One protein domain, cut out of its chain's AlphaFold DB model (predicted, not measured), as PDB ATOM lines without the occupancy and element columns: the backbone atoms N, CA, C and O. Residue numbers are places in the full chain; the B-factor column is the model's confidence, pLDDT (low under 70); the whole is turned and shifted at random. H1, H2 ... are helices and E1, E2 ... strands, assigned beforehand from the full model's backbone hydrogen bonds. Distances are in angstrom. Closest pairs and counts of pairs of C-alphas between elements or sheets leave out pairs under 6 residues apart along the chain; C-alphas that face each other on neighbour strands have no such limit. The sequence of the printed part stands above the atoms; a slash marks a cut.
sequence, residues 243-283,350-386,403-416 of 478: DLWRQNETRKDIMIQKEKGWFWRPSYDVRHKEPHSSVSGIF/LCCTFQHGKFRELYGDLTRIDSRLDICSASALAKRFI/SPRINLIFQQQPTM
ATOM      1  N   ASP A 243      68.433  11.079  83.193       85.06
ATOM      2  CA  ASP A 243      69.808  11.089  83.680       85.06
ATOM      3  C   ASP A 243      70.233   9.637  83.944       85.06
ATOM      4  O   ASP A 243      69.686   8.965  84.819       85.06
ATOM      5  N   LEU A 244      71.194   9.131  83.170       86.00
ATOM      6  CA  LEU A 244      71.774   7.798  83.364       86.00
ATOM      7  C   LEU A 244      72.709   7.773  84.570       86.00
ATOM      8  O   LEU A 244      72.798   6.784  85.294       86.00
ATOM      9  N   TRP A 245      73.443   8.864  84.763       84.56
ATOM     10  CA  TRP A 245      74.377   9.015  85.862       84.56
ATOM     11  C   TRP A 245      74.525  10.488  86.199       84.56
ATOM     12  O   TRP A 245      74.657  11.324  85.311       84.56
ATOM     13  N   ARG A 246      74.537  10.810  87.487       84.25
ATOM     14  CA  ARG A 246      74.787  12.162  87.972       84.25
ATOM     15  C   ARG A 246      75.477  12.068  89.314       84.25
ATOM     16  O   ARG A 246      74.973  11.412  90.225       84.25
ATOM     17  N   GLN A 247      76.629  12.710  89.441       81.50
ATOM     18  CA  GLN A 247      77.319  12.779  90.720       81.50
ATOM     19  C   GLN A 247      77.019  14.114  91.383       81.50
ATOM     20  O   GLN A 247      77.544  15.148  90.980       81.50
ATOM     21  N   ASN A 248      76.175  14.074  92.413       80.50
ATOM     22  CA  ASN A 248      75.871  15.262  93.193       80.50
ATOM     23  C   ASN A 248      77.078  15.652  94.064       80.50
ATOM     24  O   ASN A 248      77.773  14.784  94.599       80.50
ATOM     25  N   GLU A 249      77.340  16.949  94.202       75.19
ATOM     26  CA  GLU A 249      78.485  17.421  94.978       75.19
ATOM     27  C   GLU A 249      78.237  17.273  96.484       75.19
ATOM     28  O   GLU A 249      77.264  17.785  97.040       75.19
ATOM     29  N   THR A 250      79.165  16.618  97.181       77.31
ATOM     30  CA  THR A 250      79.162  16.560  98.647       77.31
ATOM     31  C   THR A 250      79.879  17.765  99.249       77.31
ATOM     32  O   THR A 250      80.908  18.202  98.739       77.31
ATOM     33  N   ARG A 251      79.434  18.249 100.422       68.62
ATOM     34  CA  ARG A 251      80.117  19.341 101.160       68.62
ATOM     35  C   ARG A 251      81.610  19.076 101.411       68.62
ATOM     36  O   ARG A 251      82.390  20.018 101.457       68.62
ATOM     37  N   LYS A 252      82.006  17.807 101.552       67.56
ATOM     38  CA  LYS A 252      83.406  17.387 101.731       67.56
ATOM     39  C   LYS A 252      84.256  17.599 100.477       67.56
ATOM     40  O   LYS A 252      85.433  17.893 100.604       67.56
ATOM     41  N   ASP A 253      83.661  17.514  99.291       67.75
ATOM     42  CA  ASP A 253      84.366  17.702  98.023       67.75
ATOM     43  C   ASP A 253      84.702  19.180  97.804       67.75
ATOM     44  O   ASP A 253      85.682  19.502  97.143       67.75
ATOM     45  N   ILE A 254      83.871  20.090  98.317       73.00
ATOM     46  CA  ILE A 254      84.043  21.542  98.155       73.00
ATOM     47  C   ILE A 254      85.078  22.092  99.154       73.00
ATOM     48  O   ILE A 254      85.667  23.149  98.934       73.00
ATOM     49  N   MET A 255      85.313  21.376 100.256       77.31
ATOM     50  CA  MET A 255      86.171  21.812 101.354       77.31
ATOM     51  C   MET A 255      87.538  21.129 101.274       77.31
ATOM     52  O   MET A 255      87.666  19.936 101.526       77.31
ATOM     53  N   ILE A 256      88.582  21.896 100.966       78.25
ATOM     54  CA  ILE A 256      89.966  21.416 100.927       78.25
ATOM     55  C   ILE A 256      90.623  21.709 102.271       78.25
ATOM     56  O   ILE A 256      90.703  22.864 102.694       78.25
ATOM     57  N   GLN A 257      91.131  20.671 102.932       73.19
ATOM     58  CA  GLN A 257      91.928  20.832 104.141       73.19
ATOM     59  C   GLN A 257      93.350  21.255 103.753       73.19
ATOM     60  O   GLN A 257      94.059  20.522 103.067       73.19
ATOM     61  N   LYS A 258      93.764  22.453 104.168       78.88
ATOM     62  CA  LYS A 258      95.154  22.917 104.080       78.88
ATOM     63  C   LYS A 258      95.730  23.068 105.487       78.88
ATOM     64  O   LYS A 258      94.995  23.099 106.469       78.88
ATOM     65  N   GLU A 259      97.045  23.246 105.574       75.75
ATOM     66  CA  GLU A 259      97.780  23.417 106.839       75.75
ATOM     67  C   GLU A 259      97.255  24.571 107.719       75.75
ATOM     68  O   GLU A 259      97.435  24.553 108.931       75.75
ATOM     69  N   LYS A 260      96.562  25.559 107.129       70.81
ATOM     70  CA  LYS A 260      95.983  26.728 107.822       70.81
ATOM     71  C   LYS A 260      94.462  26.656 108.043       70.81
ATOM     72  O   LYS A 260      93.864  27.661 108.415       70.81
ATOM     73  N   GLY A 261      93.828  25.505 107.796       78.50
ATOM     74  CA  GLY A 261      92.384  25.299 107.967       78.50
ATOM     75  C   GLY A 261      91.657  24.854 106.694       78.50
ATOM     76  O   GLY A 261      92.271  24.466 105.698       78.50
ATOM     77  N   TRP A 262      90.323  24.884 106.737       71.50
ATOM     78  CA  TRP A 262      89.466  24.456 105.631       71.50
ATOM     79  C   TRP A 262      89.216  25.594 104.635       71.50
ATOM     80  O   TRP A 262      88.754  26.665 105.019       71.50
ATOM     81  N   PHE A 263      89.477  25.345 103.351       78.50
ATOM     82  CA  PHE A 263      89.230  26.286 102.258       78.50
ATOM     83  C   PHE A 263      88.090  25.805 101.367       78.50
ATOM     84  O   PHE A 263      88.101  24.670 100.894       78.50
ATOM     85  N   TRP A 264      87.138  26.692 101.098       76.88
ATOM     86  CA  TRP A 264      86.043  26.443 100.166       76.88
ATOM     87  C   TRP A 264      86.512  26.694  98.725       76.88
ATOM     88  O   TRP A 264      86.968  27.795  98.409       76.88
ATOM     89  N   ARG A 265      86.435  25.677  97.857       75.88
ATOM     90  CA  ARG A 265      86.759  25.764  96.424       75.88
ATOM     91  C   ARG A 265      85.526  25.372  95.593       75.88
ATOM     92  O   ARG A 265      85.318  24.178  95.372       75.88
ATOM     93  N   PRO A 266      84.712  26.339  95.142       76.62
ATOM     94  CA  PRO A 266      83.609  26.057  94.230       76.62
ATOM     95  C   PRO A 266      84.134  25.705  92.834       76.62
ATOM     96  O   PRO A 266      85.275  26.024  92.491       76.62
ATOM     97  N   SER A 267      83.290  25.072  92.019       72.19
ATOM     98  CA  SER A 267      83.504  25.015  90.572       72.19
ATOM     99  C   SER A 267      83.475  26.427  89.974       72.19
ATOM    100  O   SER A 267      82.820  27.326  90.507       72.19
ATOM    101  N   TYR A 268      84.168  26.633  88.852       72.31
ATOM    102  CA  TYR A 268      84.160  27.930  88.164       72.31
ATOM    103  C   TYR A 268      82.781  28.278  87.578       72.31
ATOM    104  O   TYR A 268      82.466  29.455  87.418       72.31
ATOM    105  N   ASP A 269      81.950  27.266  87.296       75.69
ATOM    106  CA  ASP A 269      80.567  27.413  86.840       75.69
ATOM    107  C   ASP A 269      79.637  26.465  87.620       75.69
ATOM    108  O   ASP A 269      79.930  25.281  87.817       75.69
ATOM    109  N   VAL A 270      78.488  26.988  88.053       72.62
ATOM    110  CA  VAL A 270      77.431  26.257  88.765       72.62
ATOM    111  C   VAL A 270      76.729  25.256  87.842       72.62
ATOM    112  O   VAL A 270      76.247  24.228  88.315       72.62
ATOM    113  N   ARG A 271      76.680  25.513  86.529       71.44
ATOM    114  CA  ARG A 271      76.063  24.604  85.546       71.44
ATOM    115  C   ARG A 271      76.924  23.378  85.251       71.44
ATOM    116  O   ARG A 271      76.382  22.331  84.915       71.44
ATOM    117  N   HIS A 272      78.239  23.487  85.433       72.94
ATOM    118  CA  HIS A 272      79.200  22.403  85.198       72.94
ATOM    119  C   HIS A 272      79.710  21.739  86.483       72.94
ATOM    120  O   HIS A 272      80.593  20.889  86.421       72.94
ATOM    121  N   LYS A 273      79.127  22.081  87.639       74.81
ATOM    122  CA  LYS A 273      79.521  21.532  88.948       74.81
ATOM    123  C   LYS A 273      79.249  20.033  89.088       74.81
ATOM    124  O   LYS A 273      79.953  19.324  89.799       74.81
ATOM    125  N   GLU A 274      78.219  19.549  88.399       80.00
ATOM    126  CA  GLU A 274      77.765  18.165  88.474       80.00
ATOM    127  C   GLU A 274      78.080  17.438  87.164       80.00
ATOM    128  O   GLU A 274      77.425  17.696  86.145       80.00
ATOM    129  N   PRO A 275      79.063  16.520  87.164       80.81
ATOM    130  CA  PRO A 275      79.274  15.653  86.024       80.81
ATOM    131  C   PRO A 275      78.062  14.723  85.909       80.81
ATOM    132  O   PRO A 275      77.595  14.134  86.893       80.81
ATOM    133  N   HIS A 276      77.525  14.651  84.699       82.94
ATOM    134  CA  HIS A 276      76.307  13.920  84.404       82.94
ATOM    135  C   HIS A 276      76.376  13.283  83.019       82.94
ATOM    136  O   HIS A 276      77.045  13.766  82.107       82.94
ATOM    137  N   SER A 277      75.668  12.172  82.888       86.50
ATOM    138  CA  SER A 277      75.361  11.500  81.640       86.50
ATOM    139  C   SER A 277      73.848  11.480  81.516       86.50
ATOM    140  O   SER A 277      73.176  10.951  82.405       86.50
ATOM    141  N   SER A 278      73.313  12.072  80.455       85.56
ATOM    142  CA  SER A 278      71.872  12.122  80.216       85.56
ATOM    143  C   SER A 278      71.544  11.708  78.789       85.56
ATOM    144  O   SER A 278      72.302  11.962  77.850       85.56
ATOM    145  N   VAL A 279      70.403  11.052  78.629       83.12
ATOM    146  CA  VAL A 279      69.823  10.731  77.328       83.12
ATOM    147  C   VAL A 279      68.472  11.413  77.251       83.12
ATOM    148  O   VAL A 279      67.629  11.250  78.129       83.12
ATOM    149  N   SER A 280      68.264  12.185  76.195       78.75
ATOM    150  CA  SER A 280      67.007  12.850  75.890       78.75
ATOM    151  C   SER A 280      66.523  12.447  74.506       78.75
ATOM    152  O   SER A 280      67.292  12.341  73.554       78.75
ATOM    153  N   GLY A 281      65.233  12.171  74.399       69.50
ATOM    154  CA  GLY A 281      64.563  11.839  73.156       69.50
ATOM    155  C   GLY A 281      63.355  12.736  72.977       69.50
ATOM    156  O   GLY A 281      62.534  12.869  73.886       69.50
ATOM    157  N   ILE A 282      63.241  13.324  71.792       69.62
ATOM    158  CA  ILE A 282      62.051  14.032  71.341       69.62
ATOM    159  C   ILE A 282      61.496  13.259  70.157       69.62
ATOM    160  O   ILE A 282      62.191  13.023  69.170       69.62
ATOM    161  N   PHE A 283      60.230  12.890  70.243       68.31
ATOM    162  CA  PHE A 283      59.498  12.251  69.161       68.31
ATOM    163  C   PHE A 283      58.335  13.143  68.769       68.31
ATOM    164  O   PHE A 283      57.591  13.581  69.635       68.31
ATOM    165  N   LEU A 350      67.197  12.247  68.935       77.50
ATOM    166  CA  LEU A 350      67.808  11.602  70.090       77.50
ATOM    167  C   LEU A 350      69.093  12.353  70.427       77.50
ATOM    168  O   LEU A 350      69.949  12.515  69.561       77.50
ATOM    169  N   CYS A 351      69.237  12.817  71.661       80.69
ATOM    170  CA  CYS A 351      70.423  13.500  72.143       80.69
ATOM    171  C   CYS A 351      70.987  12.786  73.372       80.69
ATOM    172  O   CYS A 351      70.286  12.561  74.354       80.69
ATOM    173  N   CYS A 352      72.269  12.449  73.317       82.00
ATOM    174  CA  CYS A 352      73.010  11.873  74.425       82.00
ATOM    175  C   CYS A 352      74.115  12.848  74.816       82.00
ATOM    176  O   CYS A 352      74.958  13.194  73.985       82.00
ATOM    177  N   THR A 353      74.122  13.265  76.075       83.88
ATOM    178  CA  THR A 353      75.130  14.168  76.626       83.88
ATOM    179  C   THR A 353      75.940  13.423  77.675       83.88
ATOM    180  O   THR A 353      75.400  12.738  78.544       83.88
ATOM    181  N   PHE A 354      77.259  13.527  77.579       85.81
ATOM    182  CA  PHE A 354      78.189  12.956  78.535       85.81
ATOM    183  C   PHE A 354      79.156  14.044  78.977       85.81
ATOM    184  O   PHE A 354      79.965  14.525  78.187       85.81
ATOM    185  N   GLN A 355      79.070  14.435  80.244       85.44
ATOM    186  CA  GLN A 355      79.976  15.391  80.857       85.44
ATOM    187  C   GLN A 355      80.855  14.686  81.889       85.44
ATOM    188  O   GLN A 355      80.373  14.134  82.880       85.44
ATOM    189  N   HIS A 356      82.164  14.774  81.677       80.00
ATOM    190  CA  HIS A 356      83.186  14.295  82.588       80.00
ATOM    191  C   HIS A 356      83.991  15.462  83.170       80.00
ATOM    192  O   HIS A 356      84.438  16.344  82.435       80.00
ATOM    193  N   GLY A 357      84.195  15.422  84.489       78.75
ATOM    194  CA  GLY A 357      84.959  16.418  85.242       78.75
ATOM    195  C   GLY A 357      84.098  17.491  85.923       78.75
ATOM    196  O   GLY A 357      82.915  17.657  85.607       78.75
ATOM    197  N   LYS A 358      84.670  18.144  86.942       77.62
ATOM    198  CA  LYS A 358      83.942  19.024  87.886       77.62
ATOM    199  C   LYS A 358      84.213  20.516  87.655       77.62
ATOM    200  O   LYS A 358      83.734  21.342  88.431       77.62
ATOM    201  N   PHE A 359      84.971  20.862  86.610       77.12
ATOM    202  CA  PHE A 359      85.315  22.240  86.237       77.12
ATOM    203  C   PHE A 359      85.852  23.079  87.419       77.12
ATOM    204  O   PHE A 359      85.380  24.178  87.722       77.12
ATOM    205  N   ARG A 360      86.823  22.509  88.133       73.44
ATOM    206  CA  ARG A 360      87.506  23.036  89.323       73.44
ATOM    207  C   ARG A 360      89.002  23.222  89.102       73.44
ATOM    208  O   ARG A 360      89.593  24.116  89.708       73.44
ATOM    209  N   GLU A 361      89.620  22.388  88.276       72.75
ATOM    210  CA  GLU A 361      91.034  22.520  87.941       72.75
ATOM    211  C   GLU A 361      91.244  23.456  86.744       72.75
ATOM    212  O   GLU A 361      90.362  23.690  85.915       72.75
ATOM    213  N   LEU A 362      92.441  24.034  86.667       64.56
ATOM    214  CA  LEU A 362      92.803  25.005  85.627       64.56
ATOM    215  C   LEU A 362      92.988  24.362  84.241       64.56
ATOM    216  O   LEU A 362      93.059  25.079  83.240       64.56
ATOM    217  N   TYR A 363      93.091  23.033  84.174       66.69
ATOM    218  CA  TYR A 363      93.345  22.295  82.943       66.69
ATOM    219  C   TYR A 363      92.754  20.882  82.977       66.69
ATOM    220  O   TYR A 363      92.843  20.204  83.997       66.69
ATOM    221  N   GLY A 364      92.205  20.432  81.843       69.31
ATOM    222  CA  GLY A 364      91.847  19.027  81.611       69.31
ATOM    223  C   GLY A 364      90.677  18.481  82.438       69.31
ATOM    224  O   GLY A 364      90.430  17.281  82.401       69.31
ATOM    225  N   ASP A 365      89.950  19.336  83.159       78.19
ATOM    226  CA  ASP A 365      88.894  18.934  84.104       78.19
ATOM    227  C   ASP A 365      87.473  19.139  83.567       78.19
ATOM    228  O   ASP A 365      86.491  18.976  84.282       78.19
ATOM    229  N   LEU A 366      87.327  19.479  82.289       80.38
ATOM    230  CA  LEU A 366      86.040  19.382  81.616       80.38
ATOM    231  C   LEU A 366      86.235  18.778  80.238       80.38
ATOM    232  O   LEU A 366      86.874  19.362  79.360       80.38
ATOM    233  N   THR A 367      85.670  17.587  80.084       80.75
ATOM    234  CA  THR A 367      85.477  16.928  78.800       80.75
ATOM    235  C   THR A 367      83.995  16.649  78.664       80.75
ATOM    236  O   THR A 367      83.422  15.889  79.443       80.75
ATOM    237  N   ARG A 368      83.358  17.282  77.688       82.12
ATOM    238  CA  ARG A 368      81.945  17.105  77.397       82.12
ATOM    239  C   ARG A 368      81.779  16.648  75.958       82.12
ATOM    240  O   ARG A 368      82.413  17.169  75.044       82.12
ATOM    241  N   ILE A 369      80.928  15.650  75.783       83.75
ATOM    242  CA  ILE A 369      80.582  15.073  74.494       83.75
ATOM    243  C   ILE A 369      79.067  15.114  74.381       83.75
ATOM    244  O   ILE A 369      78.371  14.500  75.188       83.75
ATOM    245  N   ASP A 370      78.556  15.811  73.377       83.12
ATOM    246  CA  ASP A 370      77.140  15.795  73.034       83.12
ATOM    247  C   ASP A 370      76.990  15.150  71.657       83.12
ATOM    248  O   ASP A 370      77.581  15.593  70.670       83.12
ATOM    249  N   SER A 371      76.202  14.083  71.579       82.00
ATOM    250  CA  SER A 371      75.799  13.481  70.311       82.00
ATOM    251  C   SER A 371      74.309  13.694  70.104       82.00
ATOM    252  O   SER A 371      73.510  13.508  71.020       82.00
ATOM    253  N   ARG A 372      73.924  14.120  68.904       79.38
ATOM    254  CA  ARG A 372      72.533  14.354  68.528       79.38
ATOM    255  C   ARG A 372      72.252  13.728  67.171       79.38
ATOM    256  O   ARG A 372      72.952  13.996  66.200       79.38
ATOM    257  N   LEU A 373      71.216  12.907  67.116       77.31
ATOM    258  CA  LEU A 373      70.714  12.250  65.922       77.31
ATOM    259  C   LEU A 373      69.326  12.806  65.610       77.31
ATOM    260  O   LEU A 373      68.394  12.563  66.369       77.31
ATOM    261  N   ASP A 374      69.185  13.502  64.488       74.12
ATOM    262  CA  ASP A 374      67.911  14.036  64.009       74.12
ATOM    263  C   ASP A 374      67.377  13.194  62.835       74.12
ATOM    264  O   ASP A 374      68.039  13.000  61.808       74.12
ATOM    265  N   ILE A 375      66.142  12.719  62.971       70.88
ATOM    266  CA  ILE A 375      65.346  12.042  61.947       70.88
ATOM    267  C   ILE A 375      64.361  13.067  61.384       70.88
ATOM    268  O   ILE A 375      63.377  13.430  62.026       70.88
ATOM    269  N   CYS A 376      64.648  13.530  60.166       65.06
ATOM    270  CA  CYS A 376      63.895  14.589  59.490       65.06
ATOM    271  C   CYS A 376      62.628  14.098  58.778       65.06
ATOM    272  O   CYS A 376      61.881  14.930  58.304       65.06
ATOM    273  N   SER A 377      62.413  12.791  58.611       66.94
ATOM    274  CA  SER A 377      61.177  12.204  58.069       66.94
ATOM    275  C   SER A 377      61.313  10.683  58.074       66.94
ATOM    276  O   SER A 377      62.128  10.120  57.335       66.94
ATOM    277  N   ALA A 378      60.528   9.984  58.893       68.62
ATOM    278  CA  ALA A 378      60.534   8.523  58.893       68.62
ATOM    279  C   ALA A 378      59.999   7.960  57.575       68.62
ATOM    280  O   ALA A 378      60.478   6.926  57.113       68.62
ATOM    281  N   SER A 379      59.034   8.638  56.942       65.94
ATOM    282  CA  SER A 379      58.457   8.172  55.683       65.94
ATOM    283  C   SER A 379      59.449   8.280  54.518       65.94
ATOM    284  O   SER A 379      59.549   7.351  53.711       65.94
ATOM    285  N   ALA A 380      60.231   9.361  54.444       66.00
ATOM    286  CA  ALA A 380      61.280   9.525  53.440       66.00
ATOM    287  C   ALA A 380      62.473   8.595  53.707       66.00
ATOM    288  O   ALA A 380      62.995   7.974  52.776       66.00
ATOM    289  N   LEU A 381      62.862   8.436  54.975       64.75
ATOM    290  CA  LEU A 381      63.931   7.528  55.387       64.75
ATOM    291  C   LEU A 381      63.569   6.064  55.088       64.75
ATOM    292  O   LEU A 381      64.351   5.361  54.450       64.75
ATOM    293  N   ALA A 382      62.360   5.617  55.441       66.69
ATOM    294  CA  ALA A 382      61.885   4.265  55.143       66.69
ATOM    295  C   ALA A 382      61.846   3.992  53.632       66.69
ATOM    296  O   ALA A 382      62.334   2.956  53.181       66.69
ATOM    297  N   LYS A 383      61.340   4.940  52.828       68.81
ATOM    298  CA  LYS A 383      61.366   4.838  51.357       68.81
ATOM    299  C   LYS A 383      62.790   4.697  50.825       68.81
ATOM    300  O   LYS A 383      63.025   3.888  49.932       68.81
ATOM    301  N   ARG A 384      63.749   5.438  51.383       67.12
ATOM    302  CA  ARG A 384      65.159   5.352  50.992       67.12
ATOM    303  C   ARG A 384      65.800   4.017  51.366       67.12
ATOM    304  O   ARG A 384      66.517   3.468  50.539       67.12
ATOM    305  N   PHE A 385      65.534   3.474  52.553       65.50
ATOM    306  CA  PHE A 385      66.042   2.153  52.949       65.50
ATOM    307  C   PHE A 385      65.442   1.026  52.099       65.50
ATOM    308  O   PHE A 385      66.174   0.155  51.633       65.50
ATOM    309  N   ILE A 386      64.135   1.075  51.827       65.50
ATOM    310  CA  ILE A 386      63.437   0.074  51.002       65.50
ATOM    311  C   ILE A 386      63.927   0.117  49.548       65.50
ATOM    312  O   ILE A 386      64.152  -0.931  48.942       65.50
ATOM    313  N   SER A 403      67.748  11.904  54.699       62.25
ATOM    314  CA  SER A 403      69.012  11.554  55.365       62.25
ATOM    315  C   SER A 403      68.923  11.835  56.867       62.25
ATOM    316  O   SER A 403      68.627  12.977  57.228       62.25
ATOM    317  N   PRO A 404      69.222  10.861  57.747       70.88
ATOM    318  CA  PRO A 404      69.399  11.164  59.161       70.88
ATOM    319  C   PRO A 404      70.612  12.088  59.326       70.88
ATOM    320  O   PRO A 404      71.620  11.925  58.633       70.88
ATOM    321  N   ARG A 405      70.510  13.071  60.221       73.12
ATOM    322  CA  ARG A 405      71.597  14.016  60.507       73.12
ATOM    323  C   ARG A 405      72.209  13.672  61.856       73.12
ATOM    324  O   ARG A 405      71.485  13.530  62.834       73.12
ATOM    325  N   ILE A 406      73.530  13.525  61.894       78.06
ATOM    326  CA  ILE A 406      74.281  13.261  63.123       78.06
ATOM    327  C   ILE A 406      75.148  14.480  63.402       78.06
ATOM    328  O   ILE A 406      75.982  14.847  62.577       78.06
ATOM    329  N   ASN A 407      74.953  15.079  64.569       76.25
ATOM    330  CA  ASN A 407      75.755  16.173  65.091       76.25
ATOM    331  C   ASN A 407      76.553  15.657  66.288       76.25
ATOM    332  O   ASN A 407      75.985  15.093  67.223       76.25
ATOM    333  N   LEU A 408      77.869  15.847  66.248       75.94
ATOM    334  CA  LEU A 408      78.783  15.492  67.329       75.94
ATOM    335  C   LEU A 408      79.481  16.767  67.789       75.94
ATOM    336  O   LEU A 408      80.136  17.435  66.991       75.94
ATOM    337  N   ILE A 409      79.328  17.101  69.064       80.19
ATOM    338  CA  ILE A 409      79.962  18.252  69.696       80.19
ATOM    339  C   ILE A 409      80.931  17.713  70.738       80.19
ATOM    340  O   ILE A 409      80.547  16.977  71.646       80.19
ATOM    341  N   PHE A 410      82.197  18.086  70.592       82.94
ATOM    342  CA  PHE A 410      83.238  17.791  71.562       82.94
ATOM    343  C   PHE A 410      83.716  19.099  72.177       82.94
ATOM    344  O   PHE A 410      84.166  20.000  71.469       82.94
ATOM    345  N   GLN A 411      83.602  19.205  73.494       80.06
ATOM    346  CA  GLN A 411      84.083  20.338  74.266       80.06
ATOM    347  C   GLN A 411      85.150  19.842  75.230       80.06
ATOM    348  O   GLN A 411      84.892  19.018  76.105       80.06
ATOM    349  N   GLN A 412      86.353  20.376  75.077       79.88
ATOM    350  CA  GLN A 412      87.451  20.170  76.007       79.88
ATOM    351  C   GLN A 412      87.909  21.534  76.497       79.88
ATOM    352  O   GLN A 412      87.905  22.492  75.729       79.88
ATOM    353  N   GLN A 413      88.299  21.630  77.764       68.88
ATOM    354  CA  GLN A 413      88.949  22.821  78.304       68.88
ATOM    355  C   GLN A 413      90.461  22.768  78.003       68.88
ATOM    356  O   GLN A 413      91.182  22.053  78.710       68.88
ATOM    357  N   PRO A 414      90.982  23.492  76.986       60.94
ATOM    358  CA  PRO A 414      92.415  23.731  76.887       60.94
ATOM    359  C   PRO A 414      92.847  24.738  77.963       60.94
ATOM    360  O   PRO A 414      92.022  25.433  78.560       60.94
ATOM    361  N   THR A 415      94.148  24.782  78.243       44.72
ATOM    362  CA  THR A 415      94.761  25.668  79.242       44.72
ATOM    363  C   THR A 415      94.264  27.107  79.114       44.72
ATOM    364  O   THR A 415      94.116  27.632  78.010       44.72
ATOM    365  N   MET A 416      94.067  27.786  80.249       41.25
ATOM    366  CA  MET A 416      93.811  29.227  80.265       41.25
ATOM    367  C   MET A 416      95.112  29.990  79.938       41.25
ATOM    368  O   MET A 416      95.761  30.563  80.805       41.25
TER     369      MET A 416
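Overview. This is residues 243 to 283, 350 to 386 and 403 to 416 of the 478 residues of an uncharacterized protein of Malus domestica (UniProt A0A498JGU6). One nearly flat sheet of five strands, E1, E4, E5, E6 and E7, makes the body, its strands running roughly along the length. The hairpin of E2 and E3 lies beyond one end and the helix H2 beyond the other; neither H1 nor H2 covers a face of this sheet. Its order is E1 - E4 - E5 - E6 - E7, all antiparallel. The printed part has 92 residues, with two named helices and seven named strands in the order E1 H1 E2 E3 E4 E5 E6 H2 E7, class mixed. The whole is extended, with a radius of gyration of the C-alphas of 19.1 A and spans of 70 by 26 by 15 A.

Arrangement. Start at edge strand E1, residues 243 to 246, antiparallel to E4, residues 276 to 283; N 244 and O 277 are 2.8 A apart, within hydrogen-bond range. Next come H1, residues 251 to 254, and the antiparallel hairpin of E2, residues 255 to 258, and E3, residues 261 to 264, with N 256 and O 263 at 2.8 A. E2 and E3 are apart from the large sheet's five strands. E5, residues 350 to 356, is antiparallel to E4, with N 353 and O 278 at 2.9 A. E5 forms a hairpin with E6, residues 367 to 375; N 352 and O 371 are 2.8 A apart. H2, residues 378 to 386, is not on the large sheet; every O i to N i+4 pair in it is within hydrogen-bond range, while H1 is too short for one. Edge strand E7, residues 405 to 412, is antiparallel to E6, with N 370 and O 409 at 2.9 A.

Along the chain. Find C-alpha 243 at (69.808, 11.089, 83.680), where E1 begins. E4 spans 22.8 A, E5 20.0 A and E6 26.7 A; H2 spans 11.9 A. E7 runs 23.0 A to C-alpha 412 at (87.451, 20.170, 76.007).

Size, cuts and confidence. The two C-alphas farthest apart, of Lys 260 and Ile 386, are 70.7 A apart. Residues 284 to 349 and 387 to 402 are cut out, with C-alpha gaps of 8.4 A and 13.5 A. The link E3 to E4 is long. Of the printed residues, 25 are under pLDDT 70, among them 376 to 386.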